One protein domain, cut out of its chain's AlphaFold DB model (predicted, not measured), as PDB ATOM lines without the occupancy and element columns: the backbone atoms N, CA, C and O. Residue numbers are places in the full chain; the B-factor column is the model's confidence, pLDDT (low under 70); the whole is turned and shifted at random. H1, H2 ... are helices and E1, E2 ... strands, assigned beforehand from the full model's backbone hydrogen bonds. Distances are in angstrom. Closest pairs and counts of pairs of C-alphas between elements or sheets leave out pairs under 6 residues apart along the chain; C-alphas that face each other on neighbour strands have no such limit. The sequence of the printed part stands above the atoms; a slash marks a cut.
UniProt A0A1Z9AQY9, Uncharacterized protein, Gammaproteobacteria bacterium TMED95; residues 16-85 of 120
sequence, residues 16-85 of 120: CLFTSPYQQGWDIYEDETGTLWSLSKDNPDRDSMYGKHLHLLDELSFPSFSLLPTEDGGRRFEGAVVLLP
ATOM      1  N   CYS A  16      10.351  35.389   0.037       91.88
ATOM      2  CA  CYS A  16       9.500  36.250  -0.784       91.88
ATOM      3  C   CYS A  16       8.137  36.422  -0.111       91.88
ATOM      4  O   CYS A  16       7.432  35.438   0.107       91.88
ATOM      5  N   LEU A  17       7.756  37.659   0.192       92.56
ATOM      6  CA  LEU A  17       6.491  37.986   0.848       92.56
ATOM      7  C   LEU A  17       5.460  38.540  -0.135       92.56
ATOM      8  O   LEU A  17       4.281  38.212  -0.040       92.56
ATOM      9  N   PHE A  18       5.885  39.373  -1.085       91.69
ATOM     10  CA  PHE A  18       4.990  39.966  -2.076       91.69
ATOM     11  C   PHE A  18       5.631  39.953  -3.452       91.69
ATOM     12  O   PHE A  18       6.829  40.179  -3.589       91.69
ATOM     13  N   THR A  19       4.807  39.743  -4.472       89.94
ATOM     14  CA  THR A  19       5.230  39.720  -5.866       89.94
ATOM     15  C   THR A  19       4.518  40.788  -6.679       89.94
ATOM     16  O   THR A  19       3.308  40.985  -6.561       89.94
ATOM     17  N   SER A  20       5.253  41.478  -7.542       87.75
ATOM     18  CA  SER A  20       4.644  42.362  -8.529       87.75
ATOM     19  C   SER A  20       3.941  41.533  -9.610       87.75
ATOM     20  O   SER A  20       4.559  40.624 -10.174       87.75
ATOM     21  N   PRO A  21       2.687  41.844  -9.981       81.75
ATOM     22  CA  PRO A  21       2.045  41.215 -11.135       81.75
ATOM     23  C   PRO A  21       2.660  41.667 -12.472       81.75
ATOM     24  O   PRO A  21       2.387  41.070 -13.513       81.75
ATOM     25  N   TYR A  22       3.478  42.722 -12.466       81.25
ATOM     26  CA  TYR A  22       4.087  43.301 -13.659       81.25
ATOM     27  C   TYR A  22       5.428  42.635 -13.995       81.25
ATOM     28  O   TYR A  22       6.183  42.242 -13.105       81.25
ATOM     29  N   GLN A  23       5.739  42.540 -15.294       73.62
ATOM     30  CA  GLN A  23       7.030  42.026 -15.781       73.62
ATOM     31  C   GLN A  23       8.202  42.929 -15.375       73.62
ATOM     32  O   GLN A  23       9.271  42.431 -15.044       73.62
ATOM     33  N   GLN A  24       7.971  44.244 -15.376       79.19
ATOM     34  CA  GLN A  24       8.864  45.251 -14.810       79.19
ATOM     35  C   GLN A  24       8.273  45.682 -13.472       79.19
ATOM     36  O   GLN A  24       7.128  46.134 -13.414       79.19
ATOM     37  N   GLY A  25       9.012  45.488 -12.390       83.88
ATOM     38  CA  GLY A  25       8.518  45.782 -11.053       83.88
ATOM     39  C   GLY A  25       9.401  45.190  -9.971       83.88
ATOM     40  O   GLY A  25      10.473  44.653 -10.251       83.88
ATOM     41  N   TRP A  26       8.919  45.283  -8.736       90.19
ATOM     42  CA  TRP A  26       9.662  44.863  -7.561       90.19
ATOM     43  C   TRP A  26       8.886  43.839  -6.749       90.19
ATOM     44  O   TRP A  26       7.687  43.994  -6.515       90.19
ATOM     45  N   ASP A  27       9.602  42.818  -6.306       92.44
ATOM     46  CA  ASP A  27       9.132  41.858  -5.320       92.44
ATOM     47  C   ASP A  27       9.673  42.263  -3.945       92.44
ATOM     48  O   ASP A  27      10.766  42.828  -3.838       92.44
ATOM     49  N   ILE A  28       8.914  41.984  -2.886       94.19
ATOM     50  CA  ILE A  28       9.336  42.257  -1.510       94.19
ATOM     51  C   ILE A  28       9.783  40.962  -0.859       94.19
ATOM     52  O   ILE A  28       9.006  40.011  -0.736       94.19
ATOM     53  N   TYR A  29      11.024  40.967  -0.395       94.81
ATOM     54  CA  TYR A  29      11.646  39.877   0.330       94.81
ATOM     55  C   TYR A  29      11.946  40.286   1.764       94.81
ATOM     56  O   TYR A  29      12.231  41.446   2.038       94.81
ATOM     57  N   GLU A  30      11.929  39.322   2.670       95.12
ATOM     58  CA  GLU A  30      12.393  39.476   4.042       95.12
ATOM     59  C   GLU A  30      13.705  38.725   4.227       95.12
ATOM     60  O   GLU A  30      13.806  37.557   3.844       95.12
ATOM     61  N   ASP A  31      14.698  39.382   4.815       93.88
ATOM     62  CA  ASP A  31      15.927  38.722   5.245       93.88
ATOM     63  C   ASP A  31      15.779  38.051   6.624       93.88
ATOM     64  O   ASP A  31      14.779  38.202   7.325       93.88
ATOM     65  N   GLU A  32      16.809  37.323   7.051       92.38
ATOM     66  CA  GLU A  32      16.814  36.589   8.327       92.38
ATOM     67  C   GLU A  32      16.676  37.497   9.568       92.38
ATOM     68  O   GLU A  32      16.352  37.025  10.657       92.38
ATOM     69  N   THR A  33      16.894  38.808   9.417       91.12
ATOM     70  CA  THR A  33      16.783  39.814  10.487       91.12
ATOM     71  C   THR A  33      15.432  40.539  10.496       91.12
ATOM     72  O   THR A  33      15.220  41.471  11.281       91.12
ATOM     73  N   GLY A  34      14.514  40.158   9.602       90.75
ATOM     74  CA  GLY A  34      13.224  40.819   9.422       90.75
ATOM     75  C   GLY A  34      13.318  42.174   8.714       90.75
ATOM     76  O   GLY A  34      12.449  43.030   8.898       90.75
ATOM     77  N   THR A  35      14.400  42.441   7.974       95.25
ATOM     78  CA  THR A  35      14.469  43.597   7.068       95.25
ATOM     79  C   THR A  35      13.809  43.253   5.750       95.25
ATOM     80  O   THR A  35      14.046  42.191   5.182       95.25
ATOM     81  N   LEU A  36      12.995  44.179   5.262       95.88
ATOM     82  CA  LEU A  36      12.343  44.075   3.974       95.88
ATOM     83  C   LEU A  36      13.211  44.704   2.894       95.88
ATOM     84  O   LEU A  36      13.685  45.834   3.035       95.88
ATOM     85  N   TRP A  37      13.349  43.985   1.793       95.38
ATOM     86  CA  TRP A  37      14.106  44.358   0.614       95.38
ATOM     87  C   TRP A  37      13.190  44.359  -0.598       95.38
ATOM     88  O   TRP A  37      12.405  43.436  -0.796       95.38
ATOM     89  N   SER A  38      13.305  45.403  -1.408       93.69
ATOM     90  CA  SER A  38      12.644  45.522  -2.696       93.69
ATOM     91  C   SER A  38      13.627  45.073  -3.763       93.69
ATOM     92  O   SER A  38      14.636  45.743  -3.991       93.69
ATOM     93  N   LEU A  39      13.367  43.917  -4.372       92.50
ATOM     94  CA  LEU A  39      14.223  43.358  -5.412       92.50
ATOM     95  C   LEU A  39      13.549  43.547  -6.767       92.50
ATOM     96  O   LEU A  39      12.444  43.053  -6.999       92.50
ATOM     97  N   SER A  40      14.214  44.265  -7.669       89.00
ATOM     98  CA  SER A  40      13.721  44.456  -9.030       89.00
ATOM     99  C   SER A  40      13.793  43.141  -9.810       89.00
ATOM    100  O   SER A  40      14.786  42.404  -9.747       89.00
ATOM    101  N   LYS A  41      12.739  42.867 -10.580       85.00
ATOM    102  CA  LYS A  41      12.671  41.718 -11.492       85.00
ATOM    103  C   LYS A  41      13.628  41.851 -12.671       85.00
ATOM    104  O   LYS A  41      14.137  40.858 -13.170       85.00
ATOM    105  N   ASP A  42      13.877  43.065 -13.131       82.81
ATOM    106  CA  ASP A  42      14.533  43.328 -14.409       82.81
ATOM    107  C   ASP A  42      15.876  44.059 -14.282       82.81
ATOM    108  O   ASP A  42      16.662  44.036 -15.229       82.81
ATOM    109  N   ASN A  43      16.179  44.673 -13.133       82.81
ATOM    110  CA  ASN A  43      17.397  45.462 -12.964       82.81
ATOM    111  C   ASN A  43      18.021  45.351 -11.555       82.81
ATOM    112  O   ASN A  43      17.553  46.010 -10.625       82.81
ATOM    113  N   PRO A  44      19.136  44.611 -11.401       81.00
ATOM    114  CA  PRO A  44      19.831  44.452 -10.127       81.00
ATOM    115  C   PRO A  44      20.289  45.727  -9.430       81.00
ATOM    116  O   PRO A  44      20.274  45.787  -8.203       81.00
ATOM    117  N   ASP A  45      20.650  46.755 -10.194       83.69
ATOM    118  CA  ASP A  45      21.160  48.016  -9.651       83.69
ATOM    119  C   ASP A  45      20.055  48.848  -8.977       83.69
ATOM    120  O   ASP A  45      20.323  49.893  -8.386       83.69
ATOM    121  N   ARG A  46      18.796  48.405  -9.087       84.38
ATOM    122  CA  ARG A  46      17.617  49.049  -8.492       84.38
ATOM    123  C   ARG A  46      17.104  48.349  -7.243       84.38
ATOM    124  O   ARG A  46      16.030  48.704  -6.751       84.38
ATOM    125  N   ASP A  47      17.843  47.370  -6.741       90.31
ATOM    126  CA  ASP A  47      17.528  46.769  -5.456       90.31
ATOM    127  C   ASP A  47      17.771  47.755  -4.335       90.31
ATOM    128  O   ASP A  47      18.762  48.484  -4.306       90.31
ATOM    129  N   SER A  48      16.849  47.770  -3.387       91.94
ATOM    130  CA  SER A  48      16.930  48.693  -2.270       91.94
ATOM    131  C   SER A  48      16.306  48.102  -1.023       91.94
ATOM    132  O   SER A  48      15.448  47.217  -1.068       91.94
ATOM    133  N   MET A  49      16.756  48.602   0.123       93.69
ATOM    134  CA  MET A  49      16.079  48.341   1.380       93.69
ATOM    135  C   MET A  49      14.687  48.978   1.313       93.69
ATOM    136  O   MET A  49      14.568  50.186   1.119       93.69
ATOM    137  N   TYR A  50      13.650  48.162   1.484       92.25
ATOM    138  CA  TYR A  50      12.260  48.607   1.486       92.25
ATOM    139  C   TYR A  50      11.846  49.115   2.869       92.25
ATOM    140  O   TYR A  50      11.159  50.118   2.986       92.25
ATOM    141  N   GLY A  51      12.293  48.446   3.941       93.88
ATOM    142  CA  GLY A  51      12.039  48.887   5.313       93.88
ATOM    143  C   GLY A  51      11.846  47.740   6.300       93.88
ATOM    144  O   GLY A  51      12.567  46.746   6.277       93.88
ATOM    145  N   LYS A  52      10.878  47.888   7.206       94.25
ATOM    146  CA  LYS A  52      10.496  46.891   8.224       94.25
ATOM    147  C   LYS A  52       8.991  46.624   8.157       94.25
ATOM    148  O   LYS A  52       8.262  47.348   7.488       94.25
ATOM    149  N   HIS A  53       8.505  45.624   8.890       91.94
ATOM    150  CA  HIS A  53       7.090  45.221   8.849       91.94
ATOM    151  C   HIS A  53       6.097  46.348   9.146       91.94
ATOM    152  O   HIS A  53       5.056  46.405   8.504       91.94
ATOM    153  N   LEU A  54       6.419  47.262  10.068       90.12
ATOM    154  CA  LEU A  54       5.548  48.407  10.363       90.12
ATOM    155  C   LEU A  54       5.389  49.341   9.159       90.12
ATOM    156  O   LEU A  54       4.288  49.811   8.910       90.12
ATOM    157  N   HIS A  55       6.462  49.558   8.393       89.06
ATOM    158  CA  HIS A  55       6.387  50.340   7.161       89.06
ATOM    159  C   HIS A  55       5.506  49.639   6.123       89.06
ATOM    160  O   HIS A  55       4.635  50.269   5.541       89.06
ATOM    161  N   LEU A  56       5.651  48.320   5.953       89.88
ATOM    162  CA  LEU A  56       4.808  47.579   5.013       89.88
ATOM    163  C   LEU A  56       3.328  47.572   5.422       89.88
ATOM    164  O   LEU A  56       2.466  47.657   4.559       89.88
ATOM    165  N   LEU A  57       3.022  47.485   6.717       89.38
ATOM    166  CA  LEU A  57       1.645  47.587   7.210       89.38
ATOM    167  C   LEU A  57       1.020  48.953   6.911       89.38
ATOM    168  O   LEU A  57      -0.162  49.009   6.581       89.38
ATOM    169  N   ASP A  58       1.806  50.025   7.010       88.06
ATOM    170  CA  ASP A  58       1.372  51.365   6.619       88.06
ATOM    171  C   ASP A  58       1.118  51.428   5.105       88.06
ATOM    172  O   ASP A  58       0.019  51.779   4.685       88.06
ATOM    173  N   GLU A  59       2.062  50.943   4.289       88.44
ATOM    174  CA  GLU A  59       1.938  50.856   2.824       88.44
ATOM    175  C   GLU A  59       0.702  50.060   2.370       88.44
ATOM    176  O   GLU A  59      -0.018  50.483   1.469       88.44
ATOM    177  N   LEU A  60       0.389  48.943   3.037       85.31
ATOM    178  CA  LEU A  60      -0.798  48.122   2.758       85.31
ATOM    179  C   LEU A  60      -2.123  48.865   2.985       85.31
ATOM    180  O   LEU A  60      -3.155  48.449   2.457       85.31
ATOM    181  N   SER A  61      -2.116  49.946   3.768       81.62
ATOM    182  CA  SER A  61      -3.299  50.782   3.982       81.62
ATOM    183  C   SER A  61      -3.561  51.751   2.823       81.62
ATOM    184  O   SER A  61      -4.682  52.253   2.682       81.62
ATOM    185  N   PHE A  62      -2.567  51.987   1.958       79.75
ATOM    186  CA  PHE A  62      -2.699  52.888   0.821       79.75
ATOM    187  C   PHE A  62      -3.337  52.183  -0.387       79.75
ATOM    188  O   PHE A  62      -2.886  51.114  -0.802       79.75
ATOM    189  N   PRO A  63      -4.334  52.805  -1.051       76.56
ATOM    190  CA  PRO A  63      -4.993  52.228  -2.228       76.56
ATOM    191  C   PRO A  63      -4.067  51.960  -3.423       76.56
ATOM    192  O   PRO A  63      -4.448  51.243  -4.344       76.56
ATOM    193  N   SER A  64      -2.881  52.574  -3.444       78.25
ATOM    194  CA  SER A  64      -1.874  52.409  -4.493       78.25
ATOM    195  C   SER A  64      -1.036  51.139  -4.349       78.25
ATOM    196  O   SER A  64      -0.320  50.795  -5.288       78.25
ATOM    197  N   PHE A  65      -1.101  50.439  -3.212       84.19
ATOM    198  CA  PHE A  65      -0.350  49.204  -3.028       84.19
ATOM    199  C   PHE A  65      -0.932  48.085  -3.902       84.19
ATOM    200  O   PHE A  65      -2.088  47.691  -3.755       84.19
ATOM    201  N   SER A  66      -0.122  47.563  -4.825       83.88
ATOM    202  CA  SER A  66      -0.581  46.651  -5.882       83.88
ATOM    203  C   SER A  66       0.161  45.314  -5.928       83.88
ATOM    204  O   SER A  66       0.023  44.572  -6.904       83.88
ATOM    205  N   LEU A  67       0.995  45.014  -4.930       87.44
ATOM    206  CA  LEU A  67       1.744  43.761  -4.904       87.44
ATOM    207  C   LEU A  67       0.867  42.614  -4.396       87.44
ATOM    208  O   LEU A  67       0.050  42.775  -3.489       87.44
ATOM    209  N   LEU A  68       1.058  41.438  -4.982       87.19
ATOM    210  CA  LEU A  68       0.322  40.230  -4.648       87.19
ATOM    211  C   LEU A  68       1.058  39.459  -3.550       87.19
ATOM    212  O   LEU A  68       2.221  39.101  -3.746       87.19
ATOM    213  N   PRO A  69       0.417  39.171  -2.410       88.38
ATOM    214  CA  PRO A  69       1.050  38.394  -1.354       88.38
ATOM    215  C   PRO A  69       1.328  36.957  -1.802       88.38
ATOM    216  O   PRO A  69       0.497  36.324  -2.454       88.38
ATOM    217  N   THR A  70       2.486  36.432  -1.412       87.62
ATOM    218  CA  THR A  70       2.788  34.996  -1.469       87.62
ATOM    219  C   THR A  70       2.113  34.273  -0.299       87.62
ATOM    220  O   THR A  70       1.522  34.904   0.582       87.62
ATOM    221  N   GLU A  71       2.221  32.943  -0.238       86.31
ATOM    222  CA  GLU A  71       1.775  32.205   0.949       86.31
ATOM    223  C   GLU A  71       2.474  32.680   2.227       86.31
ATOM    224  O   GLU A  71       1.812  32.891   3.243       86.31
ATOM    225  N   ASP A  72       3.791  32.883   2.175       88.94
ATOM    226  CA  ASP A  72       4.559  33.343   3.330       88.94
ATOM    227  C   ASP A  72       4.218  34.793   3.688       88.94
ATOM    228  O   ASP A  72       4.072  35.101   4.869       88.94
ATOM    229  N   GLY A  73       3.975  35.660   2.698       88.31
ATOM    230  CA  GLY A  73       3.444  37.006   2.932       88.31
ATOM    231  C   GLY A  73       2.073  36.989   3.604       88.31
ATOM    232  O   GLY A  73       1.856  37.686   4.594       88.31
ATOM    233  N   GLY A  74       1.163  36.140   3.125       87.50
ATOM    234  CA  GLY A  74      -0.161  35.961   3.720       87.50
ATOM    235  C   GLY A  74      -0.104  35.437   5.157       87.50
ATOM    236  O   GLY A  74      -0.854  35.914   6.004       87.50
ATOM    237  N   ARG A  75       0.807  34.500   5.459       85.62
ATOM    238  CA  ARG A  75       1.030  34.009   6.831       85.62
ATOM    239  C   ARG A  75       1.675  35.072   7.719       85.62
ATOM    240  O   ARG A  75       1.290  35.215   8.874       85.62
ATOM    241  N   ARG A  76       2.657  35.814   7.200       87.12
ATOM    242  CA  ARG A  76       3.404  36.825   7.962       87.12
ATOM    243  C   ARG A  76       2.538  38.025   8.336       87.12
ATOM    244  O   ARG A  76       2.686  38.557   9.432       87.12
ATOM    245  N   PHE A  77       1.636  38.420   7.442       86.06
ATOM    246  CA  PHE A  77       0.717  39.547   7.612       86.06
ATOM    247  C   PHE A  77      -0.735  39.072   7.766       86.06
ATOM    248  O   PHE A  77      -1.666  39.732   7.296       86.06
ATOM    249  N   GLU A  78      -0.929  37.925   8.429       83.56
ATOM    250  CA  GLU A  78      -2.253  37.367   8.712       83.56
ATOM    251  C   GLU A  78      -3.128  38.427   9.404       83.56
ATOM    252  O   GLU A  78      -2.737  39.048  10.392       83.56
ATOM    253  N   GLY A  79      -4.315  38.673   8.848       78.19
ATOM    254  CA  GLY A  79      -5.257  39.684   9.341       78.19
ATOM    255  C   GLY A  79      -5.122  41.067   8.696       78.19
ATOM    256  O   GLY A  79      -6.126  41.769   8.604       78.19
ATOM    257  N   ALA A  80      -3.945  41.435   8.181       81.25
ATOM    258  CA  ALA A  80      -3.768  42.625   7.336       81.25
ATOM    259  C   ALA A  80      -3.911  42.291   5.843       81.25
ATOM    260  O   ALA A  80      -4.352  43.115   5.045       81.25
ATOM    261  N   VAL A  81      -3.573  41.056   5.476       78.75
ATOM    262  CA  VAL A  81      -3.572  40.567   4.102       78.75
ATOM    263  C   VAL A  81      -4.425  39.310   4.004       78.75
ATOM    264  O   VAL A  81      -4.366  38.426   4.857       78.75
ATOM    265  N   VAL A  82      -5.227  39.220   2.942       69.44
ATOM    266  CA  VAL A  82      -6.053  38.042   2.656       69.44
ATOM    267  C   VAL A  82      -5.652  37.482   1.301       69.44
ATOM    268  O   VAL A  82      -5.820  38.143   0.278       69.44
ATOM    269  N   LEU A  83      -5.167  36.241   1.296       67.12
ATOM    270  CA  LEU A  83      -4.995  35.472   0.069       67.12
ATOM    271  C   LEU A  83      -6.379  35.136  -0.481       67.12
ATOM    272  O   LEU A  83      -7.130  34.348   0.096       67.12
ATOM    273  N   LEU A  84      -6.741  35.789  -1.580       66.19
ATOM    274  CA  LEU A  84      -7.987  35.494  -2.264       66.19
ATOM    275  C   LEU A  84      -7.826  34.193  -3.062       66.19
ATOM    276  O   LEU A  84      -6.789  33.998  -3.700       66.19
ATOM    277  N   PRO A  85      -8.837  33.309  -3.066       70.38
ATOM    278  CA  PRO A  85      -8.845  32.151  -3.948       70.38
ATOM    279  C   PRO A  85      -8.628  32.562  -5.417       70.38
ATOM    280  O   PRO A  85      -9.128  33.616  -5.820       70.38
TER     281      PRO A  85
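This is residues 16 to 85 of the 120 residues of an uncharacterized protein of Gammaproteobacteria bacterium TMED95 (UniProt A0A1Z9AQY9). A small twisted sheet, with E1, E2, E3 and E4 side by side, makes one part of the domain; of the two short helices, which are joined by a long loop, H2 lies by the sheet's E1 edge, while H1 follows E4 after a tight link and stays apart from H2. H2 packs beside E1, H1 only grazes the sheet with residues 53 to 56, and residues 68 to 69 of the loop between the helices pair with E1. The printed part has 70 residues, with E1, E2, E3, E4, H1 and H2 in that order along the chain; the sheet's order is E1 - E2 - E3 - E4, all antiparallel. The class is mixed, helices and strands, though only 31 of the residues are in named elements, which is under half. The whole is compact, with a radius of gyration of the C-alphas of 11.6 A and spans of 34 by 27 by 21 A.

Find C-alpha 16 at (9.500, 36.250, -0.784), where E1 begins; it covers residues 16 to 19 and is 7.5 A long. Go on to E2, residues 26 to 30, and E3, residues 36 to 40, each 13.1 A from first to last C-alpha. E4, residues 48 to 51, measures 9.0 A. Look for H1 at C-alpha 53, (7.090, 45.221, 8.849); it holds residues 53 to 59 and is 9.7 A long. H2, residues 71 to 76, is 8.6 A long and ends at C-alpha 76, (3.404, 36.825, 7.962).

Start with the sheet, a meander, each strand the antiparallel neighbour of the one before. In the hairpin E1 and E2, at 163 degrees between directions, N 17 and O 28 are 2.8 A apart, within hydrogen-bond range. In the hairpin E2 and E3, at 149 degrees, look at N 29 and O 37, 2.9 A. In the hairpin E3 and E4, at 147 degrees, find N 36 and O 51, 2.8 A. From edge strand E1 to edge strand E4 the strands' lines turn by 74 degrees, and these two are apart. H2 is on the sheet, at a height of 4.7 A over the sheet, and lies beside the strands, over none of them; its closest C-alphas to E1 are those of Leu 17 and Gly 73, 3.8 A. H1 only grazes the sheet; its closest C-alphas to E3 are those of Leu 36 and His 53, 7.3 A. H1 and H2 are apart. In both helices every O i to N i+4 pair is within hydrogen-bond range.

The two C-alphas farthest apart are those of Asp 45 and Pro 85, 34.4 A. The printed part has no cut, and the link from H1 to H2, 11 residues, is long. The mean pLDDT of the printed part is 86.5; look at residues 82 to 84 for the values under 70.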